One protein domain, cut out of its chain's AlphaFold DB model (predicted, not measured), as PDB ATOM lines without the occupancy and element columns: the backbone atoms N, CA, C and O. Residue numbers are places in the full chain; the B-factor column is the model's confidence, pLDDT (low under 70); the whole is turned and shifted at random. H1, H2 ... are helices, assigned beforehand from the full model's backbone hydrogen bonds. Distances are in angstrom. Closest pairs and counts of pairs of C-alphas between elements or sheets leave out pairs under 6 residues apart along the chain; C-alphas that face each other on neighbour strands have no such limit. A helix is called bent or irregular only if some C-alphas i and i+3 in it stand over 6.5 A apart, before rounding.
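AT A GLANCE: This is residues 11 to 107 of the 136 residues of the protein "DUF5668 domain-containing protein" of Paenibacillus sp. P1XP2 (UniProt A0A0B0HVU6). Three helices lie side by side in a loose, flat row, H3 between H2 and H4, each running opposite to the next; H1 sits off beyond H2, its residues 11 to 20 standing free. The 97 printed residues, with four named helices, H1 to H4, and no named strand, are all helix in class. The whole is loose, with a radius of gyration of the C-alphas of 17.1 A, and spans 57 by 33 by 15 A.

IN THESE COORDINATES: H3, residues 58 to 78, is 30.7 A long; H2, residues 34 to 54, 30.0 A; H4, residues 86 to 106, 30.3 A, ending at C-alpha 106 (-40.267, 127.644, 29.884). H1, residues 11 to 26, 22.6 A, begins at C-alpha 11 (-21.045, 97.480, 42.318). H2 and H3 are irregular: C-alphas 40 and 43 are 7.4 A apart, 59 and 62 7.5 A.

HOW THE PARTS SIT: H3 and H2, a hairpin, touch at a shallow tilt of 22 degrees, closest at the C-alphas of Ala 64 and Gly 50, 4.1 A. H3 and H4, also a hairpin, touch at 6 degrees, closest at those of Ala 62 and Leu 100, 6.4 A. H1 is apart from H2, H3 and H4. Every O i to N i+4 pair is within hydrogen-bond range in H1, against 13 of 17 in H2 and 15 of 17 in H3 and in H4.

THE WHOLE: The C-alphas of Leu 27 and Ser 106 are farthest apart, 56.8 A. The printed part has no cut and no long link. pLDDT is under 70 at residues 57 to 60, 80 to 89 and 102 to 107.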
ATOM      1  N   GLY A  11     -22.078  98.099  43.155       84.00
ATOM      2  CA  GLY A  11     -21.045  97.480  42.318       84.00
ATOM      3  C   GLY A  11     -20.710  96.047  42.747       84.00
ATOM      4  O   GLY A  11     -20.625  95.163  41.900       84.00
ATOM      5  N   GLY A  12     -20.582  95.808  44.058       87.81
ATOM      6  CA  GLY A  12     -20.327  94.473  44.606       87.81
ATOM      7  C   GLY A  12     -21.473  93.493  44.350       87.81
ATOM      8  O   GLY A  12     -21.235  92.392  43.867       87.81
ATOM      9  N   VAL A  13     -22.719  93.902  44.601       88.44
ATOM     10  CA  VAL A  13     -23.911  93.064  44.375       88.44
ATOM     11  C   VAL A  13     -24.083  92.729  42.893       88.44
ATOM     12  O   VAL A  13     -24.360  91.578  42.567       88.44
ATOM     13  N   VAL A  14     -23.866  93.691  41.990       86.56
ATOM     14  CA  VAL A  14     -23.917  93.439  40.539       86.56
ATOM     15  C   VAL A  14     -22.837  92.439  40.119       86.56
ATOM     16  O   VAL A  14     -23.135  91.501  39.385       86.56
ATOM     17  N   LEU A  15     -21.604  92.592  40.613       88.81
ATOM     18  CA  LEU A  15     -20.506  91.679  40.288       88.81
ATOM     19  C   LEU A  15     -20.765  90.256  40.806       88.81
ATOM     20  O   LEU A  15     -20.549  89.290  40.076       88.81
ATOM     21  N   ILE A  16     -21.273  90.132  42.036       91.06
ATOM     22  CA  ILE A  16     -21.653  88.842  42.626       91.06
ATOM     23  C   ILE A  16     -22.781  88.204  41.812       91.06
ATOM     24  O   ILE A  16     -22.679  87.035  41.460       91.06
ATOM     25  N   GLY A  17     -23.823  88.962  41.458       87.88
ATOM     26  CA  GLY A  17     -24.933  88.457  40.646       87.88
ATOM     27  C   GLY A  17     -24.473  87.917  39.289       87.88
ATOM     28  O   GLY A  17     -24.856  86.813  38.908       87.88
ATOM     29  N   ILE A  18     -23.592  88.648  38.598       86.81
ATOM     30  CA  ILE A  18     -22.995  88.196  37.330       86.81
ATOM     31  C   ILE A  18     -22.192  86.905  37.536       86.81
ATOM     32  O   ILE A  18     -22.344  85.961  36.762       86.81
ATOM     33  N   GLY A  19     -21.372  86.836  38.590       88.12
ATOM     34  CA  GLY A  19     -20.582  85.646  38.911       88.12
ATOM     35  C   GLY A  19     -21.442  84.420  39.228       88.12
ATOM     36  O   GLY A  19     -21.143  83.329  38.752       88.12
ATOM     37  N   VAL A  20     -22.540  84.599  39.967       90.19
ATOM     38  CA  VAL A  20     -23.492  83.525  40.288       90.19
ATOM     39  C   VAL A  20     -24.177  83.013  39.022       90.19
ATOM     40  O   VAL A  20     -24.191  81.807  38.798       90.19
ATOM     41  N   ILE A  21     -24.682  83.897  38.155       84.94
ATOM     42  CA  ILE A  21     -25.318  83.494  36.885       84.94
ATOM     43  C   ILE A  21     -24.327  82.727  36.002       84.94
ATOM     44  O   ILE A  21     -24.673  81.694  35.434       84.94
ATOM     45  N   PHE A  22     -23.083  83.204  35.915       85.56
ATOM     46  CA  PHE A  22     -22.035  82.538  35.147       85.56
ATOM     47  C   PHE A  22     -21.696  81.153  35.709       85.56
ATOM     48  O   PHE A  22     -21.528  80.201  34.948       85.56
ATOM     49  N   LEU A  23     -21.640  81.027  37.037       89.06
ATOM     50  CA  LEU A  23     -21.409  79.754  37.709       89.06
ATOM     51  C   LEU A  23     -22.560  78.775  37.450       89.06
ATOM     52  O   LEU A  23     -22.316  77.643  37.052       89.06
ATOM     53  N   LEU A  24     -23.813  79.206  37.597       86.75
ATOM     54  CA  LEU A  24     -24.973  78.355  37.324       86.75
ATOM     55  C   LEU A  24     -25.042  77.913  35.848       86.75
ATOM     56  O   LEU A  24     -25.439  76.781  35.576       86.75
ATOM     57  N   ASN A  25     -24.621  78.772  34.915       84.94
ATOM     58  CA  ASN A  25     -24.503  78.420  33.498       84.94
ATOM     59  C   ASN A  25     -23.396  77.375  33.255       84.94
ATOM     60  O   ASN A  25     -23.597  76.425  32.509       84.94
ATOM     61  N   GLN A  26     -22.248  77.493  33.935       85.06
ATOM     62  CA  GLN A  26     -21.179  76.478  33.903       85.06
ATOM     63  C   GLN A  26     -21.639  75.123  34.456       85.06
ATOM     64  O   GLN A  26     -21.271  74.080  33.921       85.06
ATOM     65  N   LEU A  27     -22.476  75.126  35.497       88.62
ATOM     66  CA  LEU A  27     -23.054  73.904  36.059       88.62
ATOM     67  C   LEU A  27     -24.158  73.289  35.173       88.62
ATOM     68  O   LEU A  27     -24.746  72.289  35.577       88.62
ATOM     69  N   ASN A  28     -24.456  73.860  33.995       83.19
ATOM     70  CA  ASN A  28     -25.559  73.432  33.121       83.19
ATOM     71  C   ASN A  28     -26.935  73.426  33.824       83.19
ATOM     72  O   ASN A  28     -27.871  72.762  33.392       83.19
ATOM     73  N   VAL A  29     -27.081  74.182  34.921       81.81
ATOM     74  CA  VAL A  29     -28.363  74.331  35.635       81.81
ATOM     75  C   VAL A  29     -29.307  75.243  34.849       81.81
ATOM     76  O   VAL A  29     -30.525  75.111  34.925       81.81
ATOM     77  N   ILE A  30     -28.733  76.175  34.089       78.81
ATOM     78  CA  ILE A  30     -29.438  77.112  33.221       78.81
ATOM     79  C   ILE A  30     -28.674  77.221  31.904       78.81
ATOM     80  O   ILE A  30     -27.501  77.574  31.913       78.81
ATOM     81  N   ASP A  31     -29.354  76.949  30.792       75.94
ATOM     82  CA  ASP A  31     -28.807  77.027  29.433       75.94
ATOM     83  C   ASP A  31     -28.956  78.457  28.901       75.94
ATOM     84  O   ASP A  31     -29.892  78.803  28.169       75.94
ATOM     85  N   ILE A  32     -28.084  79.356  29.358       73.38
ATOM     86  CA  ILE A  32     -28.185  80.773  29.020       73.38
ATOM     87  C   ILE A  32     -26.985  81.181  28.172       73.38
ATOM     88  O   ILE A  32     -25.872  81.408  28.646       73.38
ATOM     89  N   SER A  33     -27.243  81.378  26.882       80.25
ATOM     90  CA  SER A  33     -26.253  81.942  25.967       80.25
ATOM     91  C   SER A  33     -25.883  83.369  26.377       80.25
ATOM     92  O   SER A  33     -26.746  84.248  26.451       80.25
ATOM     93  N   LEU A  34     -24.585  83.641  26.552       73.75
ATOM     94  CA  LEU A  34     -24.081  84.978  26.899       73.75
ATOM     95  C   LEU A  34     -24.602  86.048  25.921       73.75
ATOM     96  O   LEU A  34     -25.015  87.129  26.330       73.75
ATOM     97  N   GLY A  35     -24.657  85.718  24.627       77.81
ATOM     98  CA  GLY A  35     -25.186  86.606  23.590       77.81
ATOM     99  C   GLY A  35     -26.672  86.946  23.759       77.81
ATOM    100  O   GLY A  35     -27.069  88.079  23.488       77.81
ATOM    101  N   TYR A  36     -27.483  86.008  24.260       78.75
ATOM    102  CA  TYR A  36     -28.895  86.255  24.564       78.75
ATOM    103  C   TYR A  36     -29.028  87.236  25.733       78.75
ATOM    104  O   TYR A  36     -29.732  88.236  25.617       78.75
ATOM    105  N   VAL A  37     -28.267  87.026  26.810       78.69
ATOM    106  CA  VAL A  37     -28.274  87.910  27.990       78.69
ATOM    107  C   VAL A  37     -27.820  89.311  27.623       78.69
ATOM    108  O   VAL A  37     -28.490  90.281  27.958       78.69
ATOM    109  N   PHE A  38     -26.715  89.447  26.896       79.06
ATOM    110  CA  PHE A  38     -26.239  90.763  26.479       79.06
ATOM    111  C   PHE A  38     -27.281  91.498  25.632       79.06
ATOM    112  O   PHE A  38     -27.553  92.672  25.872       79.06
ATOM    113  N   LYS A  39     -27.931  90.806  24.694       77.75
ATOM    114  CA  LYS A  39     -28.976  91.395  23.850       77.75
ATOM    115  C   LYS A  39     -30.264  91.731  24.618       77.75
ATOM    116  O   LYS A  39     -30.940  92.691  24.255       77.75
ATOM    117  N   HIS A  40     -30.589  90.973  25.661       80.12
ATOM    118  CA  HIS A  40     -31.806  91.136  26.458       80.12
ATOM    119  C   HIS A  40     -31.629  92.199  27.565       80.12
ATOM    120  O   HIS A  40     -32.507  93.028  27.793       80.12
ATOM    121  N   TYR A  41     -30.466  92.228  28.224       81.12
ATOM    122  CA  TYR A  41     -30.215  93.018  29.435       81.12
ATOM    123  C   TYR A  41     -29.370  94.282  29.227       81.12
ATOM    124  O   TYR A  41     -29.290  95.099  30.145       81.12
ATOM    125  N   TRP A  42     -28.794  94.537  28.045       82.06
ATOM    126  CA  TRP A  42     -28.150  95.836  27.770       82.06
ATOM    127  C   TRP A  42     -29.017  97.077  28.087       82.06
ATOM    128  O   TRP A  42     -28.445  98.072  28.549       82.06
ATOM    129  N   PRO A  43     -30.363  97.075  27.941       84.38
ATOM    130  CA  PRO A  43     -31.174  98.253  28.244       84.38
ATOM    131  C   PRO A  43     -31.145  98.609  29.736       84.38
ATOM    132  O   PRO A  43     -31.342  99.766  30.103       84.38
ATOM    133  N   VAL A  44     -30.827  97.646  30.608       84.75
ATOM    134  CA  VAL A  44     -30.670  97.864  32.053       84.75
ATOM    135  C   VAL A  44     -29.538  98.853  32.336       84.75
ATOM    136  O   VAL A  44     -29.660  99.694  33.226       84.75
ATOM    137  N   ILE A  45     -28.467  98.828  31.537       83.94
ATOM    138  CA  ILE A  45     -27.361  99.785  31.655       83.94
ATOM    139  C   ILE A  45     -27.867 101.206  31.369       83.94
ATOM    140  O   ILE A  45     -27.552 102.129  32.122       83.94
ATOM    141  N   LEU A  46     -28.708 101.383  30.341       85.44
ATOM    142  CA  LEU A  46     -29.328 102.677  30.031       85.44
ATOM    143  C   LEU A  46     -30.211 103.178  31.177       85.44
ATOM    144  O   LEU A  46     -30.131 104.353  31.538       85.44
ATOM    145  N   ILE A  47     -31.007 102.292  31.784       85.62
ATOM    146  CA  ILE A  47     -31.862 102.621  32.935       85.62
ATOM    147  C   ILE A  47     -31.001 103.096  34.109       85.62
ATOM    148  O   ILE A  47     -31.253 104.166  34.661       85.62
ATOM    149  N   VAL A  48     -29.951 102.352  34.468       84.69
ATOM    150  CA  VAL A  48     -29.053 102.709  35.580       84.69
ATOM    151  C   VAL A  48     -28.375 104.060  35.337       84.69
ATOM    152  O   VAL A  48     -28.275 104.872  36.260       84.69
ATOM    153  N   LEU A  49     -27.938 104.334  34.106       84.44
ATOM    154  CA  LEU A  49     -27.362 105.628  33.731       84.44
ATOM    155  C   LEU A  49     -28.401 106.756  33.807       84.44
ATOM    156  O   LEU A  49     -28.111 107.805  34.384       84.44
ATOM    157  N   GLY A  50     -29.620 106.524  33.316       84.06
ATOM    158  CA  GLY A  50     -30.728 107.475  33.411       84.06
ATOM    159  C   GLY A  50     -31.086 107.817  34.860       84.06
ATOM    160  O   GLY A  50     -31.171 108.992  35.216       84.06
ATOM    161  N   VAL A  51     -31.199 106.815  35.737       83.81
ATOM    162  CA  VAL A  51     -31.449 107.024  37.176       83.81
ATOM    163  C   VAL A  51     -30.291 107.775  37.839       83.81
ATOM    164  O   VAL A  51     -30.522 108.685  38.637       83.81
ATOM    165  N   LYS A  52     -29.035 107.450  37.504       81.06
ATOM    166  CA  LYS A  52     -27.865 108.176  38.029       81.06
ATOM    167  C   LYS A  52     -27.881 109.652  37.636       81.06
ATOM    168  O   LYS A  52     -27.572 110.491  38.482       81.06
ATOM    169  N   GLU A  53     -28.258 109.972  36.403       81.38
ATOM    170  CA  GLU A  53     -28.411 111.359  35.953       81.38
ATOM    171  C   GLU A  53     -29.577 112.070  36.654       81.38
ATOM    172  O   GLU A  53     -29.428 113.215  37.092       81.38
ATOM    173  N   LEU A  54     -30.689 111.371  36.900       80.75
ATOM    174  CA  LEU A  54     -31.811 111.897  37.684       80.75
ATOM    175  C   LEU A  54     -31.382 112.299  39.107       80.75
ATOM    176  O   LEU A  54     -31.768 113.350  39.621       80.75
ATOM    177  N   LEU A  55     -30.526 111.484  39.729       79.75
ATOM    178  CA  LEU A  55     -30.000 111.699  41.079       79.75
ATOM    179  C   LEU A  55     -28.928 112.806  41.171       79.75
ATOM    180  O   LEU A  55     -28.556 113.179  42.296       79.75
ATOM    181  N   LYS A  56     -28.402 113.300  40.039       75.00
ATOM    182  CA  LYS A  56     -27.388 114.372  39.977       75.00
ATOM    183  C   LYS A  56     -27.991 115.782  39.916       75.00
ATOM    184  O   LYS A  56     -27.335 116.710  40.386       75.00
ATOM    185  N   GLY A  57     -29.225 115.968  39.431       68.81
ATOM    186  CA  GLY A  57     -29.950 117.241  39.569       68.81
ATOM    187  C   GLY A  57     -30.859 117.650  38.400       68.81
ATOM    188  O   GLY A  57     -30.859 117.065  37.323       68.81
ATOM    189  N   ARG A  58     -31.625 118.731  38.619       60.50
ATOM    190  CA  ARG A  58     -32.775 119.185  37.802       60.50
ATOM    191  C   ARG A  58     -32.452 119.558  36.342       60.50
ATOM    192  O   ARG A  58     -33.351 119.537  35.512       60.50
ATOM    193  N   ARG A  59     -31.191 119.873  36.010       63.09
ATOM    194  CA  ARG A  59     -30.759 120.213  34.633       63.09
ATOM    195  C   ARG A  59     -30.593 118.990  33.723       63.09
ATOM    196  O   ARG A  59     -30.699 119.136  32.514       63.09
ATOM    197  N   ALA A  60     -30.382 117.801  34.290       65.69
ATOM    198  CA  ALA A  60     -30.197 116.557  33.537       65.69
ATOM    199  C   ALA A  60     -31.496 115.742  33.381       65.69
ATOM    200  O   ALA A  60     -31.475 114.649  32.824       65.69
ATOM    201  N   PHE A  61     -32.640 116.269  33.844       74.94
ATOM    202  CA  PHE A  61     -33.911 115.539  33.881       74.94
ATOM    203  C   PHE A  61     -34.387 115.102  32.489       74.94
ATOM    204  O   PHE A  61     -34.858 113.983  32.333       74.94
ATOM    205  N   ALA A  62     -34.208 115.944  31.464       77.25
ATOM    206  CA  ALA A  62     -34.571 115.598  30.089       77.25
ATOM    207  C   ALA A  62     -33.723 114.433  29.543       77.25
ATOM    208  O   ALA A  62     -34.271 113.485  28.990       77.25
ATOM    209  N   GLY A  63     -32.403 114.460  29.754       74.81
ATOM    210  CA  GLY A  63     -31.506 113.376  29.339       74.81
ATOM    211  C   GLY A  63     -31.763 112.077  30.106       74.81
ATOM    212  O   GLY A  63     -31.861 111.013  29.502       74.81
ATOM    213  N   ALA A  64     -31.966 112.173  31.422       80.56
ATOM    214  CA  ALA A  64     -32.354 111.049  32.269       80.56
ATOM    215  C   ALA A  64     -33.685 110.421  31.822       80.56
ATOM    216  O   ALA A  64     -33.785 109.199  31.736       80.56
ATOM    217  N   ALA A  65     -34.684 111.248  31.492       79.56
ATOM    218  CA  ALA A  65     -35.983 110.794  31.004       79.56
ATOM    219  C   ALA A  65     -35.868 110.081  29.652       79.56
ATOM    220  O   ALA A  65     -36.480 109.034  29.468       79.56
ATOM    221  N   ILE A  66     -35.050 110.597  28.730       80.94
ATOM    222  CA  ILE A  66     -34.793 109.948  27.436       80.94
ATOM    223  C   ILE A  66     -34.114 108.588  27.643       80.94
ATOM    224  O   ILE A  66     -34.570 107.591  27.090       80.94
ATOM    225  N   LEU A  67     -33.070 108.520  28.475       83.50
ATOM    226  CA  LEU A  67     -32.363 107.268  28.778       83.50
ATOM    227  C   LEU A  67     -33.282 106.227  29.430       83.50
ATOM    228  O   LEU A  67     -33.252 105.056  29.051       83.50
ATOM    229  N   LEU A  68     -34.131 106.655  30.367       84.81
ATOM    230  CA  LEU A  68     -35.129 105.798  31.002       84.81
ATOM    231  C   LEU A  68     -36.192 105.315  30.013       84.81
ATOM    232  O   LEU A  68     -36.522 104.131  30.025       84.81
ATOM    233  N   LEU A  69     -36.694 106.188  29.135       82.00
ATOM    234  CA  LEU A  69     -37.672 105.823  28.103       82.00
ATOM    235  C   LEU A  69     -37.103 104.782  27.137       82.00
ATOM    236  O   LEU A  69     -37.745 103.762  26.893       82.00
ATOM    237  N   PHE A  70     -35.890 105.004  26.628       82.88
ATOM    238  CA  PHE A  70     -35.233 104.066  25.718       82.88
ATOM    239  C   PHE A  70     -34.895 102.738  26.397       82.88
ATOM    240  O   PHE A  70     -35.167 101.682  25.828       82.88
ATOM    241  N   GLY A  71     -34.355 102.776  27.618       82.81
ATOM    242  CA  GLY A  71     -34.025 101.571  28.376       82.81
ATOM    243  C   GLY A  71     -35.259 100.727  28.710       82.81
ATOM    244  O   GLY A  71     -35.256  99.516  28.507       82.81
ATOM    245  N   THR A  72     -36.348 101.368  29.143       79.81
ATOM    246  CA  THR A  72     -37.601 100.672  29.481       79.81
ATOM    247  C   THR A  72     -38.295 100.121  28.233       79.81
ATOM    248  O   THR A  72     -38.797  99.001  28.259       79.81
ATOM    249  N   TYR A  73     -38.278 100.860  27.119       80.56
ATOM    250  CA  TYR A  73     -38.835 100.395  25.844       80.56
ATOM    251  C   TYR A  73     -38.100  99.175  25.297       80.56
ATOM    252  O   TYR A  73     -38.739  98.188  24.937       80.56
ATOM    253  N   PHE A  74     -36.767  99.226  25.241       79.50
ATOM    254  CA  PHE A  74     -35.993  98.109  24.713       79.50
ATOM    255  C   PHE A  74     -36.128  96.861  25.581       79.50
ATOM    256  O   PHE A  74     -36.209  95.771  25.025       79.50
ATOM    257  N   LEU A  75     -36.211  97.012  26.906       79.25
ATOM    258  CA  LEU A  75     -36.467  95.893  27.808       79.25
ATOM    259  C   LEU A  75     -37.872  95.308  27.580       79.25
ATOM    260  O   LEU A  75     -38.004  94.114  27.325       79.25
ATOM    261  N   GLY A  76     -38.906  96.158  27.564       75.50
ATOM    262  CA  GLY A  76     -40.297  95.735  27.368       75.50
ATOM    263  C   GLY A  76     -40.562  95.106  25.999       75.50
ATOM    264  O   GLY A  76     -41.336  94.159  25.891       75.50
ATOM    265  N   ARG A  77     -39.876  95.565  24.946       72.94
ATOM    266  CA  ARG A  77     -40.006  94.956  23.615       72.94
ATOM    267  C   ARG A  77     -39.466  93.531  23.573       72.94
ATOM    268  O   ARG A  77     -39.934  92.717  22.777       72.94
ATOM    269  N   ASN A  78     -38.460  93.260  24.385       72.81
ATOM    270  CA  ASN A  78     -37.719  92.014  24.377       72.81
ATOM    271  C   ASN A  78     -38.291  90.983  25.380       72.81
ATOM    272  O   ASN A  78     -38.111  89.793  25.169       72.81
ATOM    273  N   GLU A  79     -39.127  91.425  26.326       71.50
ATOM    274  CA  GLU A  79     -40.099  90.598  27.077       71.50
ATOM    275  C   GLU A  79     -41.367  90.240  26.268       71.50
ATOM    276  O   GLU A  79     -42.279  89.589  26.767       71.50
ATOM    277  N   GLY A  80     -41.457  90.656  24.999       66.81
ATOM    278  CA  GLY A  80     -42.582  90.288  24.133       66.81
ATOM    279  C   GLY A  80     -43.901  90.975  24.492       66.81
ATOM    280  O   GLY A  80     -44.955  90.503  24.083       66.81
ATOM    281  N   TRP A  81     -43.875  92.096  25.220       66.19
ATOM    282  CA  TRP A  81     -45.099  92.835  25.505       66.19
ATOM    283  C   TRP A  81     -45.711  93.400  24.214       66.19
ATOM    284  O   TRP A  81     -45.208  94.365  23.632       66.19
ATOM    285  N   ASP A  82     -46.838  92.822  23.800       59.19
ATOM    286  CA  ASP A  82     -47.548  93.147  22.553       59.19
ATOM    287  C   ASP A  82     -47.993  94.619  22.456       59.19
ATOM    288  O   ASP A  82     -48.140  95.182  21.368       59.19
ATOM    289  N   TRP A  83     -48.138  95.305  23.591       58.62
ATOM    290  CA  TRP A  83     -48.477  96.730  23.635       58.62
ATOM    291  C   TRP A  83     -47.300  97.659  23.291       58.62
ATOM    292  O   TRP A  83     -47.507  98.840  23.000       58.62
ATOM    293  N   VAL A  84     -46.070  97.140  23.241       62.44
ATOM    294  CA  VAL A  84     -44.843  97.887  22.926       62.44
ATOM    295  C   VAL A  84     -44.484  97.716  21.443       62.44
ATOM    296  O   VAL A  84     -43.368  97.362  21.069       62.44
ATOM    297  N   THR A  85     -45.450  97.941  20.551       68.19
ATOM    298  CA  THR A  85     -45.195  97.913  19.101       68.19
ATOM    299  C   THR A  85     -44.345  99.133  18.700       68.19
ATOM    300  O   THR A  85     -44.634 100.238  19.178       68.19
ATOM    301  N   PRO A  86     -43.355  99.008  17.786       61.31
ATOM    302  CA  PRO A  86     -42.523 100.136  17.349       61.31
ATOM    303  C   PRO A  86     -43.335 101.363  16.915       61.31
ATOM    304  O   PRO A  86     -42.993 102.488  17.259       61.31
ATOM    305  N   GLY A  87     -44.473 101.150  16.243       65.44
ATOM    306  CA  GLY A  87     -45.380 102.226  15.835       65.44
ATOM    307  C   GLY A  87     -46.065 102.966  16.994       65.44
ATOM    308  O   GLY A  87     -46.300 104.168  16.892       65.44
ATOM    309  N   SER A  88     -46.361 102.291  18.107       66.75
ATOM    310  CA  SER A  88     -46.967 102.904  19.302       66.75
ATOM    311  C   SER A  88     -45.938 103.678  20.127       66.75
ATOM    312  O   SER A  88     -46.255 104.712  20.711       66.75
ATOM    313  N   PHE A  89     -44.682 103.237  20.113       66.94
ATOM    314  CA  PHE A  89     -43.590 103.913  20.808       66.94
ATOM    315  C   PHE A  89     -43.317 105.314  20.269       66.94
ATOM    316  O   PHE A  89     -43.267 106.257  21.054       66.94
ATOM    317  N   PHE A  90     -43.230 105.493  18.946       71.94
ATOM    318  CA  PHE A  90     -43.056 106.829  18.363       71.94
ATOM    319  C   PHE A  90     -44.247 107.749  18.663       71.94
ATOM    320  O   PHE A  90     -44.050 108.938  18.917       71.94
ATOM    321  N   LYS A  91     -45.468 107.196  18.734       72.88
ATOM    322  CA  LYS A  91     -46.673 107.946  19.125       72.88
ATOM    323  C   LYS A  91     -46.634 108.435  20.574       72.88
ATOM    324  O   LYS A  91     -47.228 109.465  20.853       72.88
ATOM    325  N   ILE A  92     -45.948 107.735  21.479       73.75
ATOM    326  CA  ILE A  92     -45.818 108.123  22.897       73.75
ATOM    327  C   ILE A  92     -44.572 108.990  23.122       73.75
ATOM    328  O   ILE A  92     -44.618 109.960  23.884       73.75
ATOM    329  N   ILE A  93     -43.468 108.682  22.435       75.00
ATOM    330  CA  ILE A  93     -42.218 109.432  22.534       75.00
ATOM    331  C   ILE A  93     -42.401 110.857  22.050       75.00
ATOM    332  O   ILE A  93     -42.049 111.769  22.791       75.00
ATOM    333  N   ILE A  94     -42.958 111.067  20.854       81.69
ATOM    334  CA  ILE A  94     -43.004 112.405  20.251       81.69
ATOM    335  C   ILE A  94     -43.743 113.406  21.167       81.69
ATOM    336  O   ILE A  94     -43.154 114.442  21.481       81.69
ATOM    337  N   PRO A  95     -44.949 113.112  21.698       79.12
ATOM    338  CA  PRO A  95     -45.640 114.008  22.625       79.12
ATOM    339  C   PRO A  95     -44.898 114.206  23.947       79.12
ATOM    340  O   PRO A  95     -44.782 115.331  24.425       79.12
ATOM    341  N   SER A  96     -44.355 113.136  24.531       77.44
ATOM    342  CA  SER A  96     -43.653 113.211  25.819       77.44
ATOM    343  C   SER A  96     -42.383 114.060  25.722       77.44
ATOM    344  O   SER A  96     -42.104 114.877  26.603       77.44
ATOM    345  N   LEU A  97     -41.637 113.915  24.622       78.00
ATOM    346  CA  LEU A  97     -40.438 114.699  24.328       78.00
ATOM    347  C   LEU A  97     -40.791 116.166  24.074       78.00
ATOM    348  O   LEU A  97     -40.077 117.052  24.536       78.00
ATOM    349  N   LEU A  98     -41.923 116.424  23.414       81.81
ATOM    350  CA  LEU A  98     -42.429 117.776  23.188       81.81
ATOM    351  C   LEU A  98     -42.839 118.457  24.508       81.81
ATOM    352  O   LEU A  98     -42.491 119.617  24.725       81.81
ATOM    353  N   ILE A  99     -43.483 117.730  25.429       80.94
ATOM    354  CA  ILE A  99     -43.828 118.219  26.778       80.94
ATOM    355  C   ILE A  99     -42.560 118.503  27.598       80.94
ATOM    356  O   ILE A  99     -42.444 119.560  28.224       80.94
ATOM    357  N   LEU A 100     -41.575 117.601  27.566       71.25
ATOM    358  CA  LEU A 100     -40.284 117.787  28.241       71.25
ATOM    359  C   LEU A 100     -39.497 118.978  27.675       71.25
ATOM    360  O   LEU A 100     -38.946 119.777  28.440       71.25
ATOM    361  N   ALA A 101     -39.462 119.127  26.351       73.81
ATOM    362  CA  ALA A 101     -38.815 120.248  25.674       73.81
ATOM    363  C   ALA A 101     -39.505 121.579  26.013       73.81
ATOM    364  O   ALA A 101     -38.830 122.564  26.327       73.81
ATOM    365  N   ALA A 102     -40.841 121.595  26.039       68.75
ATOM    366  CA  ALA A 102     -41.622 122.759  26.449       68.75
ATOM    367  C   ALA A 102     -41.350 123.146  27.913       68.75
ATOM    368  O   ALA A 102     -41.089 124.316  28.206       68.75
ATOM    369  N   CYS A 103     -41.322 122.170  28.827       69.00
ATOM    370  CA  CYS A 103     -41.027 122.394  30.244       69.00
ATOM    371  C   CYS A 103     -39.600 122.937  30.453       69.00
ATOM    372  O   CYS A 103     -39.389 123.881  31.215       69.00
ATOM    373  N   THR A 104     -38.628 122.407  29.704       66.88
ATOM    374  CA  THR A 104     -37.227 122.859  29.752       66.88
ATOM    375  C   THR A 104     -37.063 124.277  29.186       66.88
ATOM    376  O   THR A 104     -36.311 125.079  29.739       66.88
ATOM    377  N   SER A 105     -37.799 124.631  28.123       62.94
ATOM    378  CA  SER A 105     -37.746 125.966  27.500       62.94
ATOM    379  C   SER A 105     -38.432 127.058  28.333       62.94
ATOM    380  O   SER A 105     -38.009 128.218  28.321       62.94
ATOM    381  N   SER A 106     -39.476 126.700  29.084       55.31
ATOM    382  CA  SER A 106     -40.267 127.644  29.884       55.31
ATOM    383  C   SER A 106     -39.457 128.305  31.013       55.31
ATOM    384  O   SER A 106     -39.705 129.458  31.364       55.31
ATOM    385  N   SER A 107     -38.401 127.650  31.508       55.69
ATOM    386  CA  SER A 107     -37.595 128.172  32.619       55.69
ATOM    387  C   SER A 107     -36.754 129.419  32.287       55.69
ATOM    388  O   SER A 107     -36.211 130.014  33.217       55.69
TER     389      SER A 107